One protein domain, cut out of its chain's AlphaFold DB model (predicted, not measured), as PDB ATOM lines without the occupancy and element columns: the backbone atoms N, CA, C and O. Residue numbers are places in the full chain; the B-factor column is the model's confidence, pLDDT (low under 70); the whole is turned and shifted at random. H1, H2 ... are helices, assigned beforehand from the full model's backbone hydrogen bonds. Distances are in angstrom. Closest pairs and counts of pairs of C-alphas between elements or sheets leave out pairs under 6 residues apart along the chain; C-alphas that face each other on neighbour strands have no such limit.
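Overview. This is residues 2 to 185 of the 237 residues of an uncharacterized protein of Aspergillus pseudotamarii (UniProt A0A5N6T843). Five helices, H3, H5, H7, H8 and H9, run nearly along one axis in a bundle, with the long H1 touching H3 on one side. H4 and the first part of H1 extend past one end, short H6 crosses near the other, and tiny H2 packs on H5. The printed part has 184 residues, with nine named helices, H1 to H9 in order, and no named strand: all helix. It is compact, with a radius of gyration of the C-alphas of 17.0 A, and spans 50 by 42 by 33 A.

Arrangement. H1, residues 2 to 24, touches H3, residues 57 to 72, with residues 16 to 19 alone, at a shallow tilt of 24 degrees; the closest C-alphas, of Leu 19 and Tyr 66, are 6.9 A apart. H2, residues 39 to 42, touches residues 100 to 107 of H5, residues 96 to 111; closest are the C-alphas of Ala 42 and Arg 103, 5.5 A. H3 touches H5, opposite ways, closest at C-alphas 71 and 98, 5.3 A, and H7, residues 127 to 135, the same way, at C-alphas 68 and 134, 6.4 A. H4, residues 76 to 85, is close to but not clearly touching H1, and H6, residues 114 to 120, likewise to H8, residues 141 to 156. H7 and H8 form a helical hairpin, closest at C-alphas 135 and 144, 6.3 A, as do H8 and H9, residues 167 to 182, at C-alphas 151 and 171, 5.8 A. Each O i to N i+4 pair is within hydrogen-bond range in H3 to H7 and H9, 18 of 19 in H1 and 9 of 12 in H8; H2 is too short for one.

Along the chain. H1 begins at C-alpha 2 (168.377, 238.893, 98.245) and is 33.3 A long; H8 is 23.9 A. H9, 22.7 A, ends at C-alpha 182 (170.025, 228.243, 129.606).

Size, cuts and confidence. The printed part has no cut. H1 to H2 and H2 to H3 are long links. Confidence is under 70 in 27 residues, among them 36 to 47.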
ATOM      1  N   SER A   2     167.063 238.208  98.217       57.25
ATOM      2  CA  SER A   2     168.377 238.893  98.245       57.25
ATOM      3  C   SER A   2     168.301 240.421  98.077       57.25
ATOM      4  O   SER A   2     168.867 241.134  98.896       57.25
ATOM      5  N   SER A   3     167.497 240.939  97.136       60.62
ATOM      6  CA  SER A   3     167.406 242.395  96.889       60.62
ATOM      7  C   SER A   3     166.882 243.212  98.081       60.62
ATOM      8  O   SER A   3     167.198 244.393  98.205       60.62
ATOM      9  N   SER A   4     166.095 242.597  98.971       74.62
ATOM     10  CA  SER A   4     165.595 243.247 100.189       74.62
ATOM     11  C   SER A   4     166.660 243.297 101.283       74.62
ATOM     12  O   SER A   4     166.721 244.272 102.024       74.62
ATOM     13  N   MET A   5     167.499 242.262 101.389       75.75
ATOM     14  CA  MET A   5     168.554 242.195 102.406       75.75
ATOM     15  C   MET A   5     169.750 243.073 102.049       75.75
ATOM     16  O   MET A   5     170.282 243.740 102.932       75.75
ATOM     17  N   ASP A   6     170.107 243.162 100.767       79.88
ATOM     18  CA  ASP A   6     171.132 244.100 100.296       79.88
ATOM     19  C   ASP A   6     170.734 245.554 100.601       79.88
ATOM     20  O   ASP A   6     171.558 246.355 101.048       79.88
ATOM     21  N   GLY A   7     169.440 245.874 100.455       85.00
ATOM     22  CA  GLY A   7     168.867 247.152 100.877       85.00
ATOM     23  C   GLY A   7     169.002 247.395 102.385       85.00
ATOM     24  O   GLY A   7     169.449 248.465 102.795       85.00
ATOM     25  N   CYS A   8     168.692 246.397 103.221       84.56
ATOM     26  CA  CYS A   8     168.886 246.492 104.672       84.56
ATOM     27  C   CYS A   8     170.359 246.715 105.046       84.56
ATOM     28  O   CYS A   8     170.653 247.585 105.861       84.56
ATOM     29  N   ILE A   9     171.293 245.985 104.430       83.38
ATOM     30  CA  ILE A   9     172.734 246.146 104.678       83.38
ATOM     31  C   ILE A   9     173.201 247.550 104.271       83.38
ATOM     32  O   ILE A   9     173.969 248.178 104.999       83.38
ATOM     33  N   ALA A  10     172.724 248.072 103.139       87.31
ATOM     34  CA  ALA A  10     173.033 249.435 102.712       87.31
ATOM     35  C   ALA A  10     172.523 250.485 103.716       87.31
ATOM     36  O   ALA A  10     173.253 251.426 104.032       87.31
ATOM     37  N   LEU A  11     171.317 250.299 104.264       89.75
ATOM     38  CA  LEU A  11     170.776 251.161 105.318       89.75
ATOM     39  C   LEU A  11     171.611 251.082 106.603       89.75
ATOM     40  O   LEU A  11     171.953 252.121 107.160       89.75
ATOM     41  N   LEU A  12     172.021 249.883 107.033       88.88
ATOM     42  CA  LEU A  12     172.897 249.718 108.202       88.88
ATOM     43  C   LEU A  12     174.232 250.457 108.029       88.88
ATOM     44  O   LEU A  12     174.676 251.137 108.951       88.88
ATOM     45  N   ARG A  13     174.836 250.402 106.834       88.19
ATOM     46  CA  ARG A  13     176.063 251.156 106.510       88.19
ATOM     47  C   ARG A  13     175.845 252.671 106.516       88.19
ATOM     48  O   ARG A  13     176.726 253.422 106.931       88.19
ATOM     49  N   ALA A  14     174.685 253.139 106.056       91.38
ATOM     50  CA  ALA A  14     174.348 254.559 106.110       91.38
ATOM     51  C   ALA A  14     174.215 255.049 107.562       91.38
ATOM     52  O   ALA A  14     174.729 256.115 107.900       91.38
ATOM     53  N   GLU A  15     173.587 254.254 108.432       91.75
ATOM     54  CA  GLU A  15     173.517 254.551 109.866       91.75
ATOM     55  C   GLU A  15     174.897 254.479 110.536       91.75
ATOM     56  O   GLU A  15     175.199 255.292 111.412       91.75
ATOM     57  N   GLU A  16     175.772 253.554 110.128       91.44
ATOM     58  CA  GLU A  16     177.148 253.474 110.641       91.44
ATOM     59  C   GLU A  16     177.901 254.782 110.387       91.44
ATOM     60  O   GLU A  16     178.533 255.330 111.294       91.44
ATOM     61  N   LYS A  17     177.764 255.343 109.180       93.50
ATOM     62  CA  LYS A  17     178.369 256.632 108.836       93.50
ATOM     63  C   LYS A  17     177.880 257.755 109.754       93.50
ATOM     64  O   LYS A  17     178.705 258.510 110.264       93.50
ATOM     65  N   LYS A  18     176.571 257.832 110.020       94.75
ATOM     66  CA  LYS A  18     175.995 258.837 110.932       94.75
ATOM     67  C   LYS A  18     176.539 258.700 112.353       94.75
ATOM     68  O   LYS A  18     176.820 259.705 112.999       94.75
ATOM     69  N   LEU A  19     176.726 257.472 112.842       94.56
ATOM     70  CA  LEU A  19     177.327 257.240 114.158       94.56
ATOM     71  C   LEU A  19     178.801 257.656 114.200       94.56
ATOM     72  O   LEU A  19     179.237 258.246 115.187       94.56
ATOM     73  N   CYS A  20     179.572 257.382 113.145       94.88
ATOM     74  CA  CYS A  20     180.955 257.852 113.033       94.88
ATOM     75  C   CYS A  20     181.034 259.385 113.011       94.88
ATOM     76  O   CYS A  20     181.851 259.965 113.725       94.88
ATOM     77  N   GLU A  21     180.152 260.041 112.252       96.62
ATOM     78  CA  GLU A  21     180.040 261.501 112.216       96.62
ATOM     79  C   GLU A  21     179.703 262.060 113.605       96.62
ATOM     80  O   GLU A  21     180.428 262.921 114.101       96.62
ATOM     81  N   TRP A  22     178.688 261.510 114.281       95.75
ATOM     82  CA  TRP A  22     178.321 261.906 115.644       95.75
ATOM     83  C   TRP A  22     179.486 261.753 116.631       95.75
ATOM     84  O   TRP A  22     179.789 262.679 117.379       95.75
ATOM     85  N   HIS A  23     180.186 260.613 116.610       95.62
ATOM     86  CA  HIS A  23     181.298 260.349 117.531       95.62
ATOM     87  C   HIS A  23     182.478 261.302 117.310       95.62
ATOM     88  O   HIS A  23     183.066 261.781 118.276       95.62
ATOM     89  N   SER A  24     182.778 261.645 116.052       95.81
ATOM     90  CA  SER A  24     183.862 262.580 115.709       95.81
ATOM     91  C   SER A  24     183.610 264.030 116.133       95.81
ATOM     92  O   SER A  24     184.553 264.815 116.212       95.81
ATOM     93  N   GLN A  25     182.356 264.388 116.418       96.00
ATOM     94  CA  GLN A  25     181.968 265.719 116.891       96.00
ATOM     95  C   GLN A  25     182.045 265.859 118.419       96.00
ATOM     96  O   GLN A  25     181.919 266.972 118.927       96.00
ATOM     97  N   LEU A  26     182.256 264.761 119.158       95.19
ATOM     98  CA  LEU A  26     182.310 264.793 120.617       95.19
ATOM     99  C   LEU A  26     183.548 265.529 121.120       95.19
ATOM    100  O   LEU A  26     184.681 265.271 120.708       95.19
ATOM    101  N   THR A  27     183.343 266.401 122.100       94.94
ATOM    102  CA  THR A  27     184.453 267.040 122.801       94.94
ATOM    103  C   THR A  27     185.122 266.062 123.780       94.94
ATOM    104  O   THR A  27     184.476 265.147 124.298       94.94
ATOM    105  N   PRO A  28     186.395 266.284 124.166       91.94
ATOM    106  CA  PRO A  28     187.053 265.483 125.208       91.94
ATOM    107  C   PRO A  28     186.325 265.472 126.563       91.94
ATOM    108  O   PRO A  28     186.610 264.640 127.419       91.94
ATOM    109  N   PHE A  29     185.411 266.420 126.789       93.50
ATOM    110  CA  PHE A  29     184.600 266.503 128.001       93.50
ATOM    111  C   PHE A  29     183.415 265.522 127.998       93.50
ATOM    112  O   PHE A  29     182.949 265.124 129.067       93.50
ATOM    113  N   GLU A  30     182.944 265.148 126.809       94.25
ATOM    114  CA  GLU A  30     181.828 264.224 126.577       94.25
ATOM    115  C   GLU A  30     182.289 262.768 126.459       94.25
ATOM    116  O   GLU A  30     181.499 261.844 126.654       94.25
ATOM    117  N   LEU A  31     183.576 262.557 126.177       93.69
ATOM    118  CA  LEU A  31     184.196 261.240 126.129       93.69
ATOM    119  C   LEU A  31     184.413 260.645 127.534       93.69
ATOM    120  O   LEU A  31     184.454 261.374 128.535       93.69
ATOM    121  N   PRO A  32     184.586 259.313 127.629       92.81
ATOM    122  CA  PRO A  32     184.977 258.670 128.875       92.81
ATOM    123  C   PRO A  32     186.250 259.275 129.474       92.81
ATOM    124  O   PRO A  32     187.205 259.598 128.771       92.81
ATOM    125  N   THR A  33     186.273 259.387 130.800       88.50
ATOM    126  CA  THR A  33     187.444 259.878 131.552       88.50
ATOM    127  C   THR A  33     188.571 258.853 131.644       88.50
ATOM    128  O   THR A  33     189.719 259.214 131.887       88.50
ATOM    129  N   GLU A  34     188.241 257.581 131.442       81.75
ATOM    130  CA  GLU A  34     189.170 256.460 131.457       81.75
ATOM    131  C   GLU A  34     189.370 255.962 130.021       81.75
ATOM    132  O   GLU A  34     188.428 255.926 129.226       81.75
ATOM    133  N   SER A  35     190.597 255.578 129.671       70.06
ATOM    134  CA  SER A  35     190.889 255.009 128.356       70.06
ATOM    135  C   SER A  35     190.234 253.625 128.196       70.06
ATOM    136  O   SER A  35     190.034 252.891 129.164       70.06
ATOM    137  N   PHE A  36     189.952 253.229 126.951       68.00
ATOM    138  CA  PHE A  36     189.392 251.914 126.614       68.00
ATOM    139  C   PHE A  36     190.288 250.662 126.825       68.00
ATOM    140  O   PHE A  36     189.712 249.573 126.747       68.00
ATOM    141  N   PRO A  37     191.625 250.703 127.068       51.84
ATOM    142  CA  PRO A  37     192.381 249.473 127.273       51.84
ATOM    143  C   PRO A  37     191.945 248.787 128.571       51.84
ATOM    144  O   PRO A  37     191.871 249.421 129.619       51.84
ATOM    145  N   GLY A  38     191.636 247.492 128.456       55.59
ATOM    146  CA  GLY A  38     191.084 246.660 129.527       55.59
ATOM    147  C   GLY A  38     189.792 245.939 129.128       55.59
ATOM    148  O   GLY A  38     188.837 245.922 129.895       55.59
ATOM    149  N   LEU A  39     189.705 245.357 127.924       55.62
ATOM    150  CA  LEU A  39     188.535 244.548 127.524       55.62
ATOM    151  C   LEU A  39     188.343 243.301 128.399       55.62
ATOM    152  O   LEU A  39     187.233 242.770 128.448       55.62
ATOM    153  N   ASP A  40     189.395 242.857 129.085       60.06
ATOM    154  CA  ASP A  40     189.339 241.793 130.091       60.06
ATOM    155  C   ASP A  40     188.715 242.263 131.415       60.06
ATOM    156  O   ASP A  40     188.242 241.448 132.199       60.06
ATOM    157  N   GLU A  41     188.616 243.575 131.645       61.72
ATOM    158  CA  GLU A  41     188.048 244.160 132.870       61.72
ATOM    159  C   GLU A  41     186.506 244.207 132.863       61.72
ATOM    160  O   GLU A  41     185.884 244.708 133.801       61.72
ATOM    161  N   ALA A  42     185.884 243.713 131.789       62.28
ATOM    162  CA  ALA A  42     184.436 243.627 131.611       62.28
ATOM    163  C   ALA A  42     183.961 242.179 131.428       62.28
ATOM    164  O   ALA A  42     182.979 241.945 130.726       62.28
ATOM    165  N   GLN A  43     184.675 241.208 132.003       69.62
ATOM    166  CA  GLN A  43     184.243 239.812 132.011       69.62
ATOM    167  C   GLN A  43     183.103 239.625 133.028       69.62
ATOM    168  O   GLN A  43     183.352 239.699 134.234       69.62
ATOM    169  N   PRO A  44     181.856 239.374 132.582       68.00
ATOM    170  CA  PRO A  44     180.718 239.276 133.495       68.00
ATOM    171  C   PRO A  44     180.795 238.030 134.388       68.00
ATOM    172  O   PRO A  44     180.299 238.056 135.512       68.00
ATOM    173  N   SER A  45     181.479 236.978 133.925       68.38
ATOM    174  CA  SER A  45     181.724 235.725 134.651       68.38
ATOM    175  C   SER A  45     182.415 235.922 136.007       68.38
ATOM    176  O   SER A  45     182.164 235.163 136.939       68.38
ATOM    177  N   ASN A  46     183.233 236.969 136.153       64.75
ATOM    178  CA  ASN A  46     183.938 237.283 137.400       64.75
ATOM    179  C   ASN A  46     183.123 238.192 138.339       64.75
ATOM    180  O   ASN A  46     183.627 238.609 139.381       64.75
ATOM    181  N   GLY A  47     181.894 238.569 137.962       66.50
ATOM    182  CA  GLY A  47     180.992 239.429 138.741       66.50
ATOM    183  C   GLY A  47     181.424 240.898 138.862       66.50
ATOM    184  O   GLY A  47     180.593 241.764 139.134       66.50
ATOM    185  N   HIS A  48     182.694 241.211 138.607       77.56
ATOM    186  CA  HIS A  48     183.242 242.559 138.650       77.56
ATOM    187  C   HIS A  48     183.446 243.127 137.247       77.56
ATOM    188  O   HIS A  48     184.326 242.699 136.507       77.56
ATOM    189  N   ILE A  49     182.659 244.154 136.920       87.44
ATOM    190  CA  ILE A  49     182.838 244.965 135.716       87.44
ATOM    191  C   ILE A  49     183.396 246.319 136.136       87.44
ATOM    192  O   ILE A  49     182.762 247.048 136.903       87.44
ATOM    193  N   ARG A  50     184.587 246.668 135.641       88.00
ATOM    194  CA  ARG A  50     185.193 247.968 135.939       88.00
ATOM    195  C   ARG A  50     184.403 249.087 135.247       88.00
ATOM    196  O   ARG A  50     184.320 249.093 134.015       88.00
ATOM    197  N   PRO A  51     183.874 250.070 135.991       91.38
ATOM    198  CA  PRO A  51     183.030 251.105 135.415       91.38
ATOM    199  C   PRO A  51     183.795 251.983 134.417       91.38
ATOM    200  O   PRO A  51     184.946 252.342 134.649       91.38
ATOM    201  N   LEU A  52     183.136 252.367 133.325       92.19
ATOM    202  CA  LEU A  52     183.604 253.394 132.398       92.19
ATOM    203  C   LEU A  52     182.967 254.723 132.807       92.19
ATOM    204  O   LEU A  52     181.771 254.938 132.612       92.19
ATOM    205  N   ARG A  53     183.759 255.600 133.427       91.81
ATOM    206  CA  ARG A  53     183.247 256.825 134.054       91.81
ATOM    207  C   ARG A  53     183.195 258.004 133.090       91.81
ATOM    208  O   ARG A  53     184.127 258.243 132.320       91.81
ATOM    209  N   PHE A  54     182.149 258.809 133.238       93.88
ATOM    210  CA  PHE A  54     181.953 260.069 132.524       93.88
ATOM    211  C   PHE A  54     181.866 261.217 133.520       93.88
ATOM    212  O   PHE A  54     181.447 261.037 134.661       93.88
ATOM    213  N   ARG A  55     182.210 262.424 133.067       93.56
ATOM    214  CA  ARG A  55     182.157 263.629 133.909       93.56
ATOM    215  C   ARG A  55     180.738 263.991 134.342       93.56
ATOM    216  O   ARG A  55     180.555 264.629 135.373       93.56
ATOM    217  N   ARG A  56     179.739 263.649 133.522       91.94
ATOM    218  CA  ARG A  56     178.324 263.940 133.774       91.94
ATOM    219  C   ARG A  56     177.458 262.786 133.287       91.94
ATOM    220  O   ARG A  56     177.724 262.210 132.234       91.94
ATOM    221  N   HIS A  57     176.376 262.531 134.013       91.25
ATOM    222  CA  HIS A  57     175.404 261.487 133.697       91.25
ATOM    223  C   HIS A  57     174.812 261.574 132.271       91.25
ATOM    224  O   HIS A  57     174.801 260.555 131.584       91.25
ATOM    225  N   PRO A  58     174.427 262.757 131.736       91.62
ATOM    226  CA  PRO A  58     173.940 262.852 130.357       91.62
ATOM    227  C   PRO A  58     174.944 262.391 129.295       91.62
ATOM    228  O   PRO A  58     174.530 261.852 128.278       91.62
ATOM    229  N   PHE A  59     176.251 262.552 129.524       93.94
ATOM    230  CA  PHE A  59     177.256 262.073 128.571       93.94
ATOM    231  C   PHE A  59     177.371 260.554 128.589       93.94
ATOM    232  O   PHE A  59     177.453 259.948 127.529       93.94
ATOM    233  N   ALA A  60     177.298 259.938 129.774       94.25
ATOM    234  CA  ALA A  60     177.251 258.484 129.891       94.25
ATOM    235  C   ALA A  60     176.031 257.908 129.159       94.25
ATOM    236  O   ALA A  60     176.169 256.959 128.393       94.25
ATOM    237  N   MET A  61     174.855 258.523 129.334       92.81
ATOM    238  CA  MET A  61     173.626 258.108 128.650       92.81
ATOM    239  C   MET A  61     173.712 258.306 127.131       92.81
ATOM    240  O   MET A  61     173.433 257.374 126.383       92.81
ATOM    241  N   ASN A  62     174.178 259.466 126.655       93.69
ATOM    242  CA  ASN A  62     174.397 259.721 125.225       93.69
ATOM    243  C   ASN A  62     175.378 258.720 124.602       93.69
ATOM    244  O   ASN A  62     175.142 258.204 123.510       93.69
ATOM    245  N   TYR A  63     176.456 258.399 125.311       95.56
ATOM    246  CA  TYR A  63     177.415 257.409 124.844       95.56
ATOM    247  C   TYR A  63     176.841 255.983 124.888       95.56
ATOM    248  O   TYR A  63     177.141 255.180 124.011       95.56
ATOM    249  N   ALA A  64     175.969 255.664 125.850       95.31
ATOM    250  CA  ALA A  64     175.250 254.391 125.877       95.31
ATOM    251  C   ALA A  64     174.316 254.239 124.668       95.31
ATOM    252  O   ALA A  64     174.333 253.184 124.039       95.31
ATOM    253  N   TYR A  65     173.580 255.289 124.282       94.88
ATOM    254  CA  TYR A  65     172.789 255.290 123.043       94.88
ATOM    255  C   TYR A  65     173.643 254.984 121.819       94.88
ATOM    256  O   TYR A  65     173.278 254.139 121.004       94.88
ATOM    257  N   TYR A  66     174.799 255.637 121.715       95.31
ATOM    258  CA  TYR A  66     175.754 255.373 120.648       95.31
ATOM    259  C   TYR A  66     176.210 253.908 120.635       95.31
ATOM    260  O   TYR A  66     176.168 253.260 119.591       95.31
ATOM    261  N   VAL A  67     176.597 253.354 121.787       95.31
ATOM    262  CA  VAL A  67     177.041 251.956 121.902       95.31
ATOM    263  C   VAL A  67     175.921 250.976 121.542       95.31
ATOM    264  O   VAL A  67     176.156 250.034 120.787       95.31
ATOM    265  N   VAL A  68     174.699 251.209 122.021       95.00
ATOM    266  CA  VAL A  68     173.519 250.397 121.681       95.00
ATOM    267  C   VAL A  68     173.249 250.458 120.181       95.00
ATOM    268  O   VAL A  68     173.022 249.424 119.556       95.00
ATOM    269  N   ALA A  69     173.351 251.638 119.569       93.88
ATOM    270  CA  ALA A  69     173.205 251.785 118.127       93.88
ATOM    271  C   ALA A  69     174.287 250.999 117.359       93.88
ATOM    272  O   ALA A  69     173.960 250.322 116.386       93.88
ATOM    273  N   ARG A  70     175.544 250.979 117.834       93.00
ATOM    274  CA  ARG A  70     176.611 250.134 117.257       93.00
ATOM    275  C   ARG A  70     176.317 248.637 117.380       93.00
ATOM    276  O   ARG A  70     176.609 247.891 116.449       93.00
ATOM    277  N   ILE A  71     175.718 248.196 118.486       91.75
ATOM    278  CA  ILE A  71     175.279 246.801 118.671       91.75
ATOM    279  C   ILE A  71     174.173 246.455 117.668       91.75
ATOM    280  O   ILE A  71     174.233 245.423 117.001       91.75
ATOM    281  N   MET A  72     173.187 247.343 117.522       88.38
ATOM    282  CA  MET A  72     172.045 247.157 116.620       88.38
ATOM    283  C   MET A  72     172.417 247.205 115.139       88.38
ATOM    284  O   MET A  72     171.716 246.613 114.324       88.38
ATOM    285  N   GLN A  73     173.520 247.867 114.791       86.44
ATOM    286  CA  GLN A  73     174.040 247.911 113.424       86.44
ATOM    287  C   GLN A  73     174.669 246.606 112.945       86.44
ATOM    288  O   GLN A  73     174.981 246.473 111.762       86.44
ATOM    289  N   SER A  74     174.880 245.643 113.841       79.25
ATOM    290  CA  SER A  74     175.506 244.385 113.472       79.25
ATOM    291  C   SER A  74     174.678 243.623 112.434       79.25
ATOM    292  O   SER A  74     173.545 243.208 112.681       79.25
ATOM    293  N   ALA A  75     175.290 243.368 111.277       76.69
ATOM    294  CA  ALA A  75     174.710 242.535 110.229       76.69
ATOM    295  C   ALA A  75     174.724 241.037 110.582       76.69
ATOM    296  O   ALA A  75     174.151 240.241 109.844       76.69
ATOM    297  N   CYS A  76     175.335 240.633 111.704       71.88
ATOM    298  CA  CYS A  76     175.472 239.228 112.101       71.88
ATOM    299  C   CYS A  76     174.129 238.484 112.141       71.88
ATOM    300  O   CYS A  76     174.050 237.340 111.704       71.88
ATOM    301  N   PHE A  77     173.062 239.151 112.589       71.12
ATOM    302  CA  PHE A  77     171.711 238.588 112.564       71.12
ATOM    303  C   PHE A  77     171.188 238.372 111.135       71.12
ATOM    304  O   PHE A  77     170.676 237.300 110.823       71.12
ATOM    305  N   LEU A  78     171.351 239.364 110.253       75.69
ATOM    306  CA  LEU A  78     170.924 239.260 108.853       75.69
ATOM    307  C   LEU A  78     171.703 238.169 108.114       75.69
ATOM    308  O   LEU A  78     171.113 237.396 107.368       75.69
ATOM    309  N   ASN A  79     173.004 238.061 108.382       72.38
ATOM    310  CA  ASN A  79     173.849 237.008 107.831       72.38
ATOM    311  C   ASN A  79     173.388 235.622 108.308       72.38
ATOM    312  O   ASN A  79     173.312 234.699 107.504       72.38
ATOM    313  N   GLY A  80     173.003 235.481 109.583       69.81
ATOM    314  CA  GLY A  80     172.425 234.239 110.107       69.81
ATOM    315  C   GLY A  80     171.106 233.853 109.424       69.81
ATOM    316  O   GLY A  80     170.900 232.688 109.094       69.81
ATOM    317  N   LEU A  81     170.235 234.829 109.140       71.69
ATOM    318  CA  LEU A  81     169.012 234.588 108.363       71.69
ATOM    319  C   LEU A  81     169.312 234.182 106.911       71.69
ATOM    320  O   LEU A  81     168.621 233.326 106.361       71.69
ATOM    321  N   GLN A  82     170.338 234.772 106.288       73.38
ATOM    322  CA  GLN A  82     170.770 234.414 104.932       73.38
ATOM    323  C   GLN A  82     171.331 232.996 104.856       73.38
ATOM    324  O   GLN A  82     170.993 232.261 103.928       73.38
ATOM    325  N   GLN A  83     172.154 232.609 105.830       70.06
ATOM    326  CA  GLN A  83     172.704 231.258 105.950       70.06
ATOM    327  C   GLN A  83     171.589 230.222 106.082       70.06
ATOM    328  O   GLN A  83     171.576 229.243 105.342       70.06
ATOM    329  N   TYR A  84     170.598 230.494 106.941       68.81
ATOM    330  CA  TYR A  84     169.413 229.647 107.075       68.81
ATOM    331  C   TYR A  84     168.644 229.513 105.754       68.81
ATOM    332  O   TYR A  84     168.285 228.414 105.352       68.81
ATOM    333  N   ALA A  85     168.420 230.621 105.044       72.62
ATOM    334  CA  ALA A  85     167.722 230.600 103.758       72.62
ATOM    335  C   ALA A  85     168.495 229.869 102.641       72.62
ATOM    336  O   ALA A  85     167.897 229.536 101.618       72.62
ATOM    337  N   SER A  86     169.801 229.657 102.815       71.31
ATOM    338  CA  SER A  86     170.687 229.073 101.801       71.31
ATOM    339  C   SER A  86     171.146 227.648 102.138       71.31
ATOM    340  O   SER A  86     171.944 227.100 101.384       71.31
ATOM    341  N   ASP A  87     170.692 227.070 103.261       68.44
ATOM    342  CA  ASP A  87     171.193 225.811 103.851       68.44
ATOM    343  C   ASP A  87     172.725 225.765 104.059       68.44
ATOM    344  O   ASP A  87     173.314 224.711 104.305       68.44
ATOM    345  N   ASP A  88     173.394 226.921 104.018       64.81
ATOM    346  CA  ASP A  88     174.840 227.032 104.184       64.81
ATOM    347  C   ASP A  88     175.178 227.315 105.651       64.81
ATOM    348  O   ASP A  88     175.244 228.459 106.102       64.81
ATOM    349  N   GLN A  89     175.368 226.241 106.418       61.91
ATOM    350  CA  GLN A  89     175.686 226.300 107.849       61.91
ATOM    351  C   GLN A  89     177.187 226.501 108.140       61.91
ATOM    352  O   GLN A  89     177.613 226.384 109.290       61.91
ATOM    353  N   THR A  90     178.022 226.760 107.126       52.62
ATOM    354  CA  THR A  90     179.487 226.646 107.262       52.62
ATOM    355  C   THR A  90     180.184 227.866 107.869       52.62
ATOM    356  O   THR A  90     181.335 227.752 108.293       52.62
ATOM    357  N   VAL A  91     179.519 229.023 107.959       51.91
ATOM    358  CA  VAL A  91     180.142 230.263 108.450       51.91
ATOM    359  C   VAL A  91     179.649 230.592 109.864       51.91
ATOM    360  O   VAL A  91     178.497 231.000 110.026       51.91
ATOM    361  N   PRO A  92     180.508 230.491 110.899       54.69
ATOM    362  CA  PRO A  92     180.156 230.902 112.250       54.69
ATOM    363  C   PRO A  92     179.727 232.368 112.258       54.69
ATOM    364  O   PRO A  92     180.418 233.229 111.708       54.69
ATOM    365  N   ILE A  93     178.611 232.672 112.917       61.97
ATOM    366  CA  ILE A  93     178.212 234.056 113.173       61.97
ATOM    367  C   ILE A  93     179.270 234.666 114.106       61.97
ATOM    368  O   ILE A  93     179.257 234.413 115.312       61.97
ATOM    369  N   ASN A  94     180.226 235.419 113.551       56.38
ATOM    370  CA  ASN A  94     181.264 236.060 114.354       56.38
ATOM    371  C   ASN A  94     180.660 237.238 115.135       56.38
ATOM    372  O   ASN A  94     180.354 238.292 114.583       56.38
ATOM    373  N   ASP A  95     180.492 237.028 116.436       73.44
ATOM    374  CA  ASP A  95     179.860 237.953 117.376       73.44
ATOM    375  C   ASP A  95     180.873 238.885 118.081       73.44
ATOM    376  O   ASP A  95     180.530 239.586 119.029       73.44
ATOM    377  N   GLU A  96     182.147 238.909 117.666       81.56
ATOM    378  CA  GLU A  96     183.204 239.685 118.345       81.56
ATOM    379  C   GLU A  96     182.909 241.182 118.433       81.56
ATOM    380  O   GLU A  96     183.114 241.782 119.489       81.56
ATOM    381  N   THR A  97     182.381 241.780 117.364       84.62
ATOM    382  CA  THR A  97     182.028 243.205 117.345       84.62
ATOM    383  C   THR A  97     180.913 243.516 118.341       84.62
ATOM    384  O   THR A  97     181.019 244.475 119.103       84.62
ATOM    385  N   ILE A  98     179.856 242.698 118.384       87.94
ATOM    386  CA  ILE A  98     178.777 242.867 119.367       87.94
ATOM    387  C   ILE A  98     179.330 242.649 120.773       87.94
ATOM    388  O   ILE A  98     179.069 243.473 121.642       87.94
ATOM    389  N   ARG A  99     180.136 241.605 121.005       87.69
ATOM    390  CA  ARG A  99     180.770 241.358 122.311       87.69
ATOM    391  C   ARG A  99     181.615 242.543 122.769       87.69
ATOM    392  O   ARG A  99     181.544 242.921 123.936       87.69
ATOM    393  N   PHE A 100     182.383 243.150 121.869       88.62
ATOM    394  CA  PHE A 100     183.167 244.349 122.155       88.62
ATOM    395  C   PHE A 100     182.274 245.508 122.617       88.62
ATOM    396  O   PHE A 100     182.494 246.067 123.694       88.62
ATOM    397  N   TRP A 101     181.232 245.836 121.850       92.12
ATOM    398  CA  TRP A 101     180.318 246.919 122.212       92.12
ATOM    399  C   TRP A 101     179.506 246.608 123.467       92.12
ATOM    400  O   TRP A 101     179.313 247.492 124.298       92.12
ATOM    401  N   MET A 102     179.106 245.351 123.667       92.00
ATOM    402  CA  MET A 102     178.446 244.908 124.891       92.00
ATOM    403  C   MET A 102     179.330 245.128 126.108       92.00
ATOM    404  O   MET A 102     178.867 245.697 127.090       92.00
ATOM    405  N   ARG A 103     180.614 244.761 126.046       91.06
ATOM    406  CA  ARG A 103     181.557 245.023 127.142       91.06
ATOM    407  C   ARG A 103     181.637 246.509 127.468       91.06
ATOM    408  O   ARG A 103     181.594 246.871 128.639       91.06
ATOM    409  N   ILE A 104     181.698 247.377 126.457       92.94
ATOM    410  CA  ILE A 104     181.665 248.829 126.677       92.94
ATOM    411  C   ILE A 104     180.358 249.234 127.366       92.94
ATOM    412  O   ILE A 104     180.413 249.945 128.368       92.94
ATOM    413  N   LEU A 105     179.204 248.758 126.885       94.94
ATOM    414  CA  LEU A 105     177.904 249.068 127.481       94.94
ATOM    415  C   LEU A 105     177.849 248.663 128.954       94.94
ATOM    416  O   LEU A 105     177.482 249.482 129.791       94.94
ATOM    417  N   LEU A 106     178.270 247.443 129.288       93.88
ATOM    418  CA  LEU A 106     178.270 246.968 130.670       93.88
ATOM    419  C   LEU A 106     179.164 247.825 131.568       93.88
ATOM    420  O   LEU A 106     178.782 248.136 132.693       93.88
ATOM    421  N   ARG A 107     180.327 248.270 131.074       93.56
ATOM    422  CA  ARG A 107     181.184 249.198 131.824       93.56
ATOM    423  C   ARG A 107     180.508 250.549 132.041       93.56
ATOM    424  O   ARG A 107     180.622 251.099 133.134       93.56
ATOM    425  N   ILE A 108     179.803 251.088 131.043       94.56
ATOM    426  CA  ILE A 108     179.021 252.325 131.212       94.56
ATOM    427  C   ILE A 108     177.976 252.111 132.308       94.56
ATOM    428  O   ILE A 108     177.948 252.862 133.277       94.56
ATOM    429  N   VAL A 109     177.184 251.043 132.197       93.88
ATOM    430  CA  VAL A 109     176.096 250.693 133.122       93.88
ATOM    431  C   VAL A 109     176.608 250.483 134.550       93.88
ATOM    432  O   VAL A 109     175.998 250.969 135.501       93.88
ATOM    433  N   ALA A 110     177.767 249.843 134.713       92.38
ATOM    434  CA  ALA A 110     178.432 249.673 136.006       92.38
ATOM    435  C   ALA A 110     178.855 251.011 136.643       92.38
ATOM    436  O   ALA A 110     178.989 251.100 137.862       92.38
ATOM    437  N   GLY A 111     179.084 252.049 135.832       91.62
ATOM    438  CA  GLY A 111     179.433 253.397 136.282       91.62
ATOM    439  C   GLY A 111     178.239 254.328 136.503       91.62
ATOM    440  O   GLY A 111     178.439 255.442 136.990       91.62
ATOM    441  N   LEU A 112     177.020 253.914 136.147       91.19
ATOM    442  CA  LEU A 112     175.821 254.739 136.287       91.19
ATOM    443  C   LEU A 112     175.256 254.689 137.707       91.19
ATOM    444  O   LEU A 112     175.167 253.640 138.343       91.19
ATOM    445  N   SER A 113     174.784 255.843 138.177       88.12
ATOM    446  CA  SER A 113     173.941 255.916 139.367       88.12
ATOM    447  C   SER A 113     172.520 255.487 139.008       88.12
ATOM    448  O   SER A 113     171.835 256.182 138.257       88.12
ATOM    449  N   LYS A 114     172.060 254.370 139.587       85.50
ATOM    450  CA  LYS A 114     170.683 253.875 139.413       85.50
ATOM    451  C   LYS A 114     169.646 254.924 139.822       85.50
ATOM    452  O   LYS A 114     168.671 255.143 139.110       85.50
ATOM    453  N   ALA A 115     169.904 255.635 140.921       82.69
ATOM    454  CA  ALA A 115     169.054 256.726 141.380       82.69
ATOM    455  C   ALA A 115     168.998 257.882 140.369       82.69
ATOM    456  O   ALA A 115     167.928 258.444 140.156       82.69
ATOM    457  N   GLU A 116     170.109 258.233 139.709       85.94
ATOM    458  CA  GLU A 116     170.081 259.263 138.660       85.94
ATOM    459  C   GLU A 116     169.361 258.791 137.392       85.94
ATOM    460  O   GLU A 116     168.563 259.564 136.870       85.94
ATOM    461  N   CYS A 117     169.578 257.548 136.935       84.75
ATOM    462  CA  CYS A 117     168.829 256.966 135.808       84.75
ATOM    463  C   CYS A 117     167.319 257.075 136.047       84.75
ATOM    464  O   CYS A 117     166.570 257.565 135.206       84.75
ATOM    465  N   ALA A 118     166.899 256.677 137.245       76.62
ATOM    466  CA  ALA A 118     165.502 256.588 137.619       76.62
ATOM    467  C   ALA A 118     164.863 257.973 137.862       76.62
ATOM    468  O   ALA A 118     163.752 258.239 137.413       76.62
ATOM    469  N   THR A 119     165.561 258.891 138.541       73.62
ATOM    470  CA  THR A 119     165.006 260.219 138.875       73.62
ATOM    471  C   THR A 119     165.033 261.197 137.715       73.62
ATOM    472  O   THR A 119     164.209 262.110 137.671       73.62
ATOM    473  N   ARG A 120     165.986 261.055 136.785       70.44
ATOM    474  CA  ARG A 120     166.161 262.062 135.744       70.44
ATOM    475  C   ARG A 120     165.159 261.939 134.614       70.44
ATOM    476  O   ARG A 120     165.009 262.970 133.996       70.44
ATOM    477  N   ASN A 121     164.502 260.794 134.364       62.22
ATOM    478  CA  ASN A 121     163.419 260.510 133.381       62.22
ATOM    479  C   ASN A 121     163.221 261.486 132.180       62.22
ATOM    480  O   ASN A 121     162.108 261.716 131.722       62.22
ATOM    481  N   VAL A 122     164.299 262.088 131.671       65.62
ATOM    482  CA  VAL A 122     164.337 263.057 130.556       65.62
ATOM    483  C   VAL A 122     164.801 262.381 129.272       65.62
ATOM    484  O   VAL A 122     164.955 263.021 128.237       65.62
ATOM    485  N   TYR A 123     165.090 261.087 129.361       68.25
ATOM    486  CA  TYR A 123     165.605 260.269 128.286       68.25
ATOM    487  C   TYR A 123     164.446 259.677 127.499       68.25
ATOM    488  O   TYR A 123     163.524 259.117 128.083       68.25
ATOM    489  N   THR A 124     164.524 259.755 126.170       73.88
ATOM    490  CA  THR A 124     163.520 259.155 125.281       73.88
ATOM    491  C   THR A 124     163.418 257.638 125.473       73.88
ATOM    492  O   THR A 124     162.348 257.074 125.297       73.88
ATOM    493  N   ILE A 125     164.523 256.973 125.831       83.62
ATOM    494  CA  ILE A 125     164.574 255.534 126.131       83.62
ATOM    495  C   ILE A 125     165.445 255.324 127.374       83.62
ATOM    496  O   ILE A 125     166.614 255.708 127.371       83.62
ATOM    497  N   GLY A 126     164.905 254.713 128.425       88.62
ATOM    498  CA  GLY A 126     165.661 254.389 129.637       88.62
ATOM    499  C   GLY A 126     166.780 253.366 129.409       88.62
ATOM    500  O   GLY A 126     166.717 252.555 128.485       88.62
ATOM    501  N   MET A 127     167.792 253.365 130.277       91.25
ATOM    502  CA  MET A 127     168.859 252.365 130.308       91.25
ATOM    503  C   MET A 127     168.315 250.938 130.429       91.25
ATOM    504  O   MET A 127     168.804 250.043 129.749       91.25
ATOM    505  N   SER A 128     167.278 250.717 131.235       90.12
ATOM    506  CA  SER A 128     166.584 249.429 131.341       90.12
ATOM    507  C   SER A 128     166.105 248.910 129.982       90.12
ATOM    508  O   SER A 128     166.367 247.759 129.630       90.12
ATOM    509  N   ASN A 129     165.498 249.772 129.168       88.88
ATOM    510  CA  ASN A 129     165.036 249.410 127.832       88.88
ATOM    511  C   ASN A 129     166.204 249.262 126.828       88.88
ATOM    512  O   ASN A 129     166.204 248.350 126.002       88.88
ATOM    513  N   LEU A 130     167.262 250.077 126.944       92.94
ATOM    514  CA  LEU A 130     168.496 249.877 126.168       92.94
ATOM    515  C   LEU A 130     169.123 248.499 126.439       92.94
ATOM    516  O   LEU A 130     169.544 247.816 125.505       92.94
ATOM    517  N   LEU A 131     169.143 248.062 127.700       94.19
ATOM    518  CA  LEU A 131     169.645 246.749 128.102       94.19
ATOM    519  C   LEU A 131     168.788 245.605 127.544       94.19
ATOM    520  O   LEU A 131     169.348 244.614 127.071       94.19
ATOM    521  N   VAL A 132     167.458 245.754 127.529       92.44
ATOM    522  CA  VAL A 132     166.540 244.801 126.875       92.44
ATOM    523  C   VAL A 132     166.805 244.721 125.371       92.44
ATOM    524  O   VAL A 132     166.885 243.637 124.801       92.44
ATOM    525  N   ALA A 133     167.002 245.852 124.699       91.56
ATOM    526  CA  ALA A 133     167.319 245.828 123.278       91.56
ATOM    527  C   ALA A 133     168.653 245.086 123.035       91.56
ATOM    528  O   ALA A 133     168.748 244.192 122.191       91.56
ATOM    529  N   CYS A 134     169.684 245.407 123.814       92.38
ATOM    530  CA  CYS A 134     171.012 244.816 123.680       92.38
ATOM    531  C   CYS A 134     171.068 243.325 124.007       92.38
ATOM    532  O   CYS A 134     171.790 242.589 123.329       92.38
ATOM    533  N   ILE A 135     170.302 242.857 124.999       92.06
ATOM    534  CA  ILE A 135     170.290 241.437 125.339       92.06
ATOM    535  C   ILE A 135     169.809 240.617 124.136       92.06
ATOM    536  O   ILE A 135     170.422 239.603 123.843       92.06
ATOM    537  N   LEU A 136     168.842 241.088 123.344       90.75
ATOM    538  CA  LEU A 136     168.356 240.390 122.138       90.75
ATOM    539  C   LEU A 136     169.392 240.274 121.004       90.75
ATOM    540  O   LEU A 136     169.158 239.599 120.001       90.75
ATOM    541  N   ARG A 137     170.545 240.939 121.126       88.19
ATOM    542  CA  ARG A 137     171.652 240.850 120.163       88.19
ATOM    543  C   ARG A 137     172.812 239.993 120.644       88.19
ATOM    544  O   ARG A 137     173.705 239.725 119.854       88.19
ATOM    545  N   SER A 138     172.796 239.542 121.895       86.06
ATOM    546  CA  SER A 138     173.858 238.719 122.467       86.06
ATOM    547  C   SER A 138     173.378 237.292 122.734       86.06
ATOM    548  O   SER A 138     172.239 237.064 123.139       86.06
ATOM    549  N   SER A 139     174.260 236.316 122.547       86.19
ATOM    550  CA  SER A 139     174.045 234.927 122.984       86.19
ATOM    551  C   SER A 139     174.712 234.625 124.338       86.19
ATOM    552  O   SER A 139     174.544 233.539 124.894       86.19
ATOM    553  N   ASP A 140     175.446 235.584 124.902       89.06
ATOM    554  CA  ASP A 140     176.235 235.402 126.117       89.06
ATOM    555  C   ASP A 140     175.332 235.394 127.365       89.06
ATOM    556  O   ASP A 140     174.652 236.376 127.684       89.06
ATOM    557  N   LEU A 141     175.300 234.253 128.060       91.38
ATOM    558  CA  LEU A 141     174.490 234.083 129.263       91.38
ATOM    559  C   LEU A 141     175.038 234.904 130.435       91.38
ATOM    560  O   LEU A 141     174.241 235.446 131.195       91.38
ATOM    561  N   ASP A 142     176.355 235.043 130.571       91.81
ATOM    562  CA  ASP A 142     176.957 235.764 131.695       91.81
ATOM    563  C   ASP A 142     176.652 237.261 131.592       91.81
ATOM    564  O   ASP A 142     176.282 237.896 132.582       91.81
ATOM    565  N   VAL A 143     176.703 237.813 130.372       91.81
ATOM    566  CA  VAL A 143     176.212 239.173 130.078       91.81
ATOM    567  C   VAL A 143     174.751 239.312 130.504       91.81
ATOM    568  O   VAL A 143     174.389 240.261 131.201       91.81
ATOM    569  N   GLY A 144     173.909 238.357 130.106       93.94
ATOM    570  CA  GLY A 144     172.488 238.381 130.425       93.94
ATOM    571  C   GLY A 144     172.195 238.306 131.925       93.94
ATOM    572  O   GLY A 144     171.326 239.029 132.413       93.94
ATOM    573  N   LEU A 145     172.926 237.478 132.672       94.56
ATOM    574  CA  LEU A 145     172.779 237.349 134.123       94.56
ATOM    575  C   LEU A 145     173.274 238.592 134.859       94.56
ATOM    576  O   LEU A 145     172.641 239.022 135.822       94.56
ATOM    577  N   TRP A 146     174.356 239.212 134.388       94.06
ATOM    578  CA  TRP A 146     174.821 240.474 134.953       94.06
ATOM    579  C   TRP A 146     173.773 241.583 134.785       94.06
ATOM    580  O   TRP A 146     173.450 242.274 135.751       94.06
ATOM    581  N   ILE A 147     173.182 241.704 133.589       94.38
ATOM    582  CA  ILE A 147     172.093 242.657 133.312       94.38
ATOM    583  C   ILE A 147     170.888 242.374 134.210       94.38
ATOM    584  O   ILE A 147     170.333 243.298 134.804       94.38
ATOM    585  N   GLN A 148     170.505 241.101 134.344       95.06
ATOM    586  CA  GLN A 148     169.406 240.684 135.211       95.06
ATOM    587  C   GLN A 148     169.629 241.135 136.655       95.06
ATOM    588  O   GLN A 148     168.728 241.708 137.257       95.06
ATOM    589  N   ASN A 149     170.827 240.914 137.199       92.94
ATOM    590  CA  ASN A 149     171.167 241.319 138.561       92.94
ATOM    591  C   ASN A 149     171.159 242.847 138.711       92.94
ATOM    592  O   ASN A 149     170.637 243.371 139.690       92.94
ATOM    593  N   TRP A 150     171.669 243.580 137.718       91.25
ATOM    594  CA  TRP A 150     171.647 245.040 137.755       91.25
ATOM    595  C   TRP A 150     170.217 245.605 137.748       91.25
ATOM    596  O   TRP A 150     169.935 246.540 138.496       91.25
ATOM    597  N   LEU A 151     169.308 245.028 136.951       91.44
ATOM    598  CA  LEU A 151     167.884 245.391 136.935       91.44
ATOM    599  C   LEU A 151     167.156 244.944 138.207       91.44
ATOM    600  O   LEU A 151     166.278 245.650 138.691       91.44
ATOM    601  N   GLN A 152     167.536 243.805 138.787       91.81
ATOM    602  CA  GLN A 152     166.977 243.326 140.049       91.81
ATOM    603  C   GLN A 152     167.171 244.346 141.175       91.81
ATOM    604  O   GLN A 152     166.249 244.583 141.957       91.81
ATOM    605  N   ASP A 153     168.345 244.977 141.228       87.31
ATOM    606  CA  ASP A 153     168.649 246.013 142.213       87.31
ATOM    607  C   ASP A 153     167.724 247.237 142.086       87.31
ATOM    608  O   ASP A 153     167.511 247.936 143.077       87.31
ATOM    609  N   PHE A 154     167.146 247.515 140.905       80.12
ATOM    610  CA  PHE A 154     166.193 248.622 140.744       80.12
ATOM    611  C   PHE A 154     164.891 248.404 141.507       80.12
ATOM    612  O   PHE A 154     164.279 249.394 141.893       80.12
ATOM    613  N   LEU A 155     164.496 247.158 141.793       80.25
ATOM    614  CA  LEU A 155     163.284 246.901 142.582       80.25
ATOM    615  C   LEU A 155     163.401 247.427 144.021       80.25
ATOM    616  O   LEU A 155     162.396 247.589 144.703       80.25
ATOM    617  N   SER A 156     164.619 247.718 144.496       80.19
ATOM    618  CA  SER A 156     164.831 248.351 145.803       80.19
ATOM    619  C   SER A 156     164.592 249.870 145.802       80.19
ATOM    620  O   SER A 156     164.578 250.494 146.863       80.19
ATOM    621  N   ILE A 157     164.419 250.478 144.625       79.06
ATOM    622  CA  ILE A 157     164.212 251.914 144.440       79.06
ATOM    623  C   ILE A 157     162.708 252.148 144.221       79.06
ATOM    624  O   ILE A 157     162.107 251.437 143.420       79.06
ATOM    625  N   PRO A 158     162.072 253.149 144.865       75.69
ATOM    626  CA  PRO A 158     160.638 253.422 144.724       75.69
ATOM    627  C   PRO A 158     160.319 254.139 143.399       75.69
ATOM    628  O   PRO A 158     159.651 255.173 143.379       75.69
ATOM    629  N   ILE A 159     160.859 253.638 142.288       71.69
ATOM    630  CA  ILE A 159     160.670 254.167 140.940       71.69
ATOM    631  C   ILE A 159     160.221 253.024 140.048       71.69
ATOM    632  O   ILE A 159     160.792 251.939 140.060       71.69
ATOM    633  N   LEU A 160     159.170 253.294 139.288       73.50
ATOM    634  CA  LEU A 160     158.420 252.267 138.584       73.50
ATOM    635  C   LEU A 160     158.749 252.233 137.085       73.50
ATOM    636  O   LEU A 160     158.649 251.181 136.455       73.50
ATOM    637  N   GLU A 161     159.198 253.360 136.528       77.50
ATOM    638  CA  GLU A 161     159.472 253.527 135.102       77.50
ATOM    639  C   GLU A 161     160.782 254.276 134.840       77.50
ATOM    640  O   GLU A 161     161.202 255.132 135.620       77.50
ATOM    641  N   GLU A 162     161.374 254.008 133.678       79.38
ATOM    642  CA  GLU A 162     162.490 254.760 133.115       79.38
ATOM    643  C   GLU A 162     162.261 254.987 131.612       79.38
ATOM    644  O   GLU A 162     162.086 254.036 130.850       79.38
ATOM    645  N   GLY A 163     162.255 256.246 131.158       73.94
ATOM    646  CA  GLY A 163     161.932 256.585 129.766       73.94
ATOM    647  C   GLY A 163     160.550 256.066 129.365       73.94
ATOM    648  O   GLY A 163     160.405 255.444 128.316       73.94
ATOM    649  N   SER A 164     159.576 256.246 130.262       75.19
ATOM    650  CA  SER A 164     158.190 255.760 130.156       75.19
ATOM    651  C   SER A 164     157.993 254.240 130.218       75.19
ATOM    652  O   SER A 164     156.845 253.808 130.263       75.19
ATOM    653  N   PHE A 165     159.054 253.425 130.238       79.00
ATOM    654  CA  PHE A 165     158.948 251.963 130.237       79.00
ATOM    655  C   PHE A 165     159.077 251.370 131.653       79.00
ATOM    656  O   PHE A 165     159.969 251.796 132.395       79.00
ATOM    657  N   PRO A 166     158.254 250.378 132.049       84.12
ATOM    658  CA  PRO A 166     158.305 249.821 133.396       84.12
ATOM    659  C   PRO A 166     159.558 248.975 133.611       84.12
ATOM    660  O   PRO A 166     159.849 248.043 132.858       84.12
ATOM    661  N   ILE A 167     160.290 249.261 134.686       85.38
ATOM    662  CA  ILE A 167     161.553 248.564 134.970       85.38
ATOM    663  C   ILE A 167     161.304 247.087 135.317       85.38
ATOM    664  O   ILE A 167     162.090 246.222 134.928       85.38
ATOM    665  N   SER A 168     160.187 246.779 135.985       85.50
ATOM    666  CA  SER A 168     159.773 245.398 136.268       85.50
ATOM    667  C   SER A 168     159.537 244.596 134.986       85.50
ATOM    668  O   SER A 168     159.959 243.444 134.896       85.50
ATOM    669  N   GLN A 169     158.957 245.217 133.954       86.25
ATOM    670  CA  GLN A 169     158.774 244.566 132.658       86.25
ATOM    671  C   GLN A 169     160.111 244.296 131.963       86.25
ATOM    672  O   GLN A 169     160.322 243.205 131.432       86.25
ATOM    673  N   ALA A 170     161.051 245.244 132.025       89.81
ATOM    674  CA  ALA A 170     162.398 245.039 131.494       89.81
ATOM    675  C   ALA A 170     163.106 243.858 132.178       89.81
ATOM    676  O   ALA A 170     163.725 243.027 131.509       89.81
ATOM    677  N   LEU A 171     162.985 243.759 133.507       92.06
ATOM    678  CA  LEU A 171     163.558 242.666 134.289       92.06
ATOM    679  C   LEU A 171     162.972 241.304 133.894       92.06
ATOM    680  O   LEU A 171     163.740 240.364 133.675       92.06
ATOM    681  N   GLU A 172     161.650 241.184 133.771       90.50
ATOM    682  CA  GLU A 172     161.028 239.910 133.383       90.50
ATOM    683  C   GLU A 172     161.389 239.485 131.963       90.50
ATOM    684  O   GLU A 172     161.695 238.315 131.732       90.50
ATOM    685  N   ILE A 173     161.449 240.430 131.021       91.88
ATOM    686  CA  ILE A 173     161.922 240.141 129.665       91.88
ATOM    687  C   ILE A 173     163.348 239.576 129.709       91.88
ATOM    688  O   ILE A 173     163.639 238.556 129.080       91.88
ATOM    689  N   VAL A 174     164.243 240.186 130.490       94.38
ATOM    690  CA  VAL A 174     165.619 239.698 130.651       94.38
ATOM    691  C   VAL A 174     165.658 238.303 131.289       94.38
ATOM    692  O   VAL A 174     166.396 237.437 130.810       94.38
ATOM    693  N   ARG A 175     164.855 238.050 132.332       94.69
ATOM    694  CA  ARG A 175     164.745 236.731 132.984       94.69
ATOM    695  C   ARG A 175     164.284 235.656 132.006       94.69
ATOM    696  O   ARG A 175     164.876 234.578 131.960       94.69
ATOM    697  N   LEU A 176     163.271 235.964 131.201       94.06
ATOM    698  CA  LEU A 176     162.734 235.079 130.176       94.06
ATOM    699  C   LEU A 176     163.786 234.746 129.113       94.06
ATOM    700  O   LEU A 176     164.043 233.574 128.846       94.06
ATOM    701  N   VAL A 177     164.480 235.754 128.576       94.62
ATOM    702  CA  VAL A 177     165.566 235.539 127.607       94.62
ATOM    703  C   VAL A 177     166.682 234.673 128.205       94.62
ATOM    704  O   VAL A 177     167.172 233.751 127.555       94.62
ATOM    705  N   ASN A 178     167.078 234.918 129.457       95.88
ATOM    706  CA  ASN A 178     168.101 234.116 130.131       95.88
ATOM    707  C   ASN A 178     167.655 232.669 130.384       95.88
ATOM    708  O   ASN A 178     168.477 231.754 130.290       95.88
ATOM    709  N   LYS A 179     166.370 232.446 130.688       95.31
ATOM    710  CA  LYS A 179     165.784 231.105 130.814       95.31
ATOM    711  C   LYS A 179     165.904 230.339 129.496       95.31
ATOM    712  O   LYS A 179     166.429 229.225 129.499       95.31
ATOM    713  N   GLU A 180     165.521 230.955 128.382       94.75
ATOM    714  CA  GLU A 180     165.636 230.329 127.061       94.75
ATOM    715  C   GLU A 180     167.106 230.062 126.688       94.75
ATOM    716  O   GLU A 180     167.443 228.956 126.256       94.75
ATOM    717  N   ARG A 181     168.028 230.990 126.979       93.81
ATOM    718  CA  ARG A 181     169.475 230.768 126.774       93.81
ATOM    719  C   ARG A 181     170.032 229.585 127.538       93.81
ATOM    720  O   ARG A 181     170.826 228.829 126.981       93.81
ATOM    721  N   ARG A 182     169.626 229.407 128.797       95.12
ATOM    722  CA  ARG A 182     170.025 228.243 129.606       95.12
ATOM    723  C   ARG A 182     169.558 226.929 128.987       95.12
ATOM    724  O   ARG A 182     170.244 225.927 129.137       95.12
ATOM    725  N   SER A 183     168.437 226.945 128.268       93.94
ATOM    726  CA  SER A 183     167.933 225.792 127.512       93.94
ATOM    727  C   SER A 183     168.566 225.623 126.122       93.94
ATOM    728  O   SER A 183     168.160 224.746 125.367       93.94
ATOM    729  N   GLY A 184     169.559 226.445 125.765       91.38
ATOM    730  CA  GLY A 184     170.241 226.366 124.473       91.38
ATOM    731  C   GLY A 184     169.539 227.115 123.339       91.38
ATOM    732  O   GLY A 184     169.794 226.814 122.173       91.38
ATOM    733  N   LYS A 185     168.679 228.093 123.643       91.56
ATOM    734  CA  LYS A 185     167.981 228.923 122.650       91.56
ATOM    735  C   LYS A 185     168.454 230.381 122.699       91.56
ATOM    736  O   LYS A 185     168.525 230.984 123.764       91.56
TER     737      LYS A 185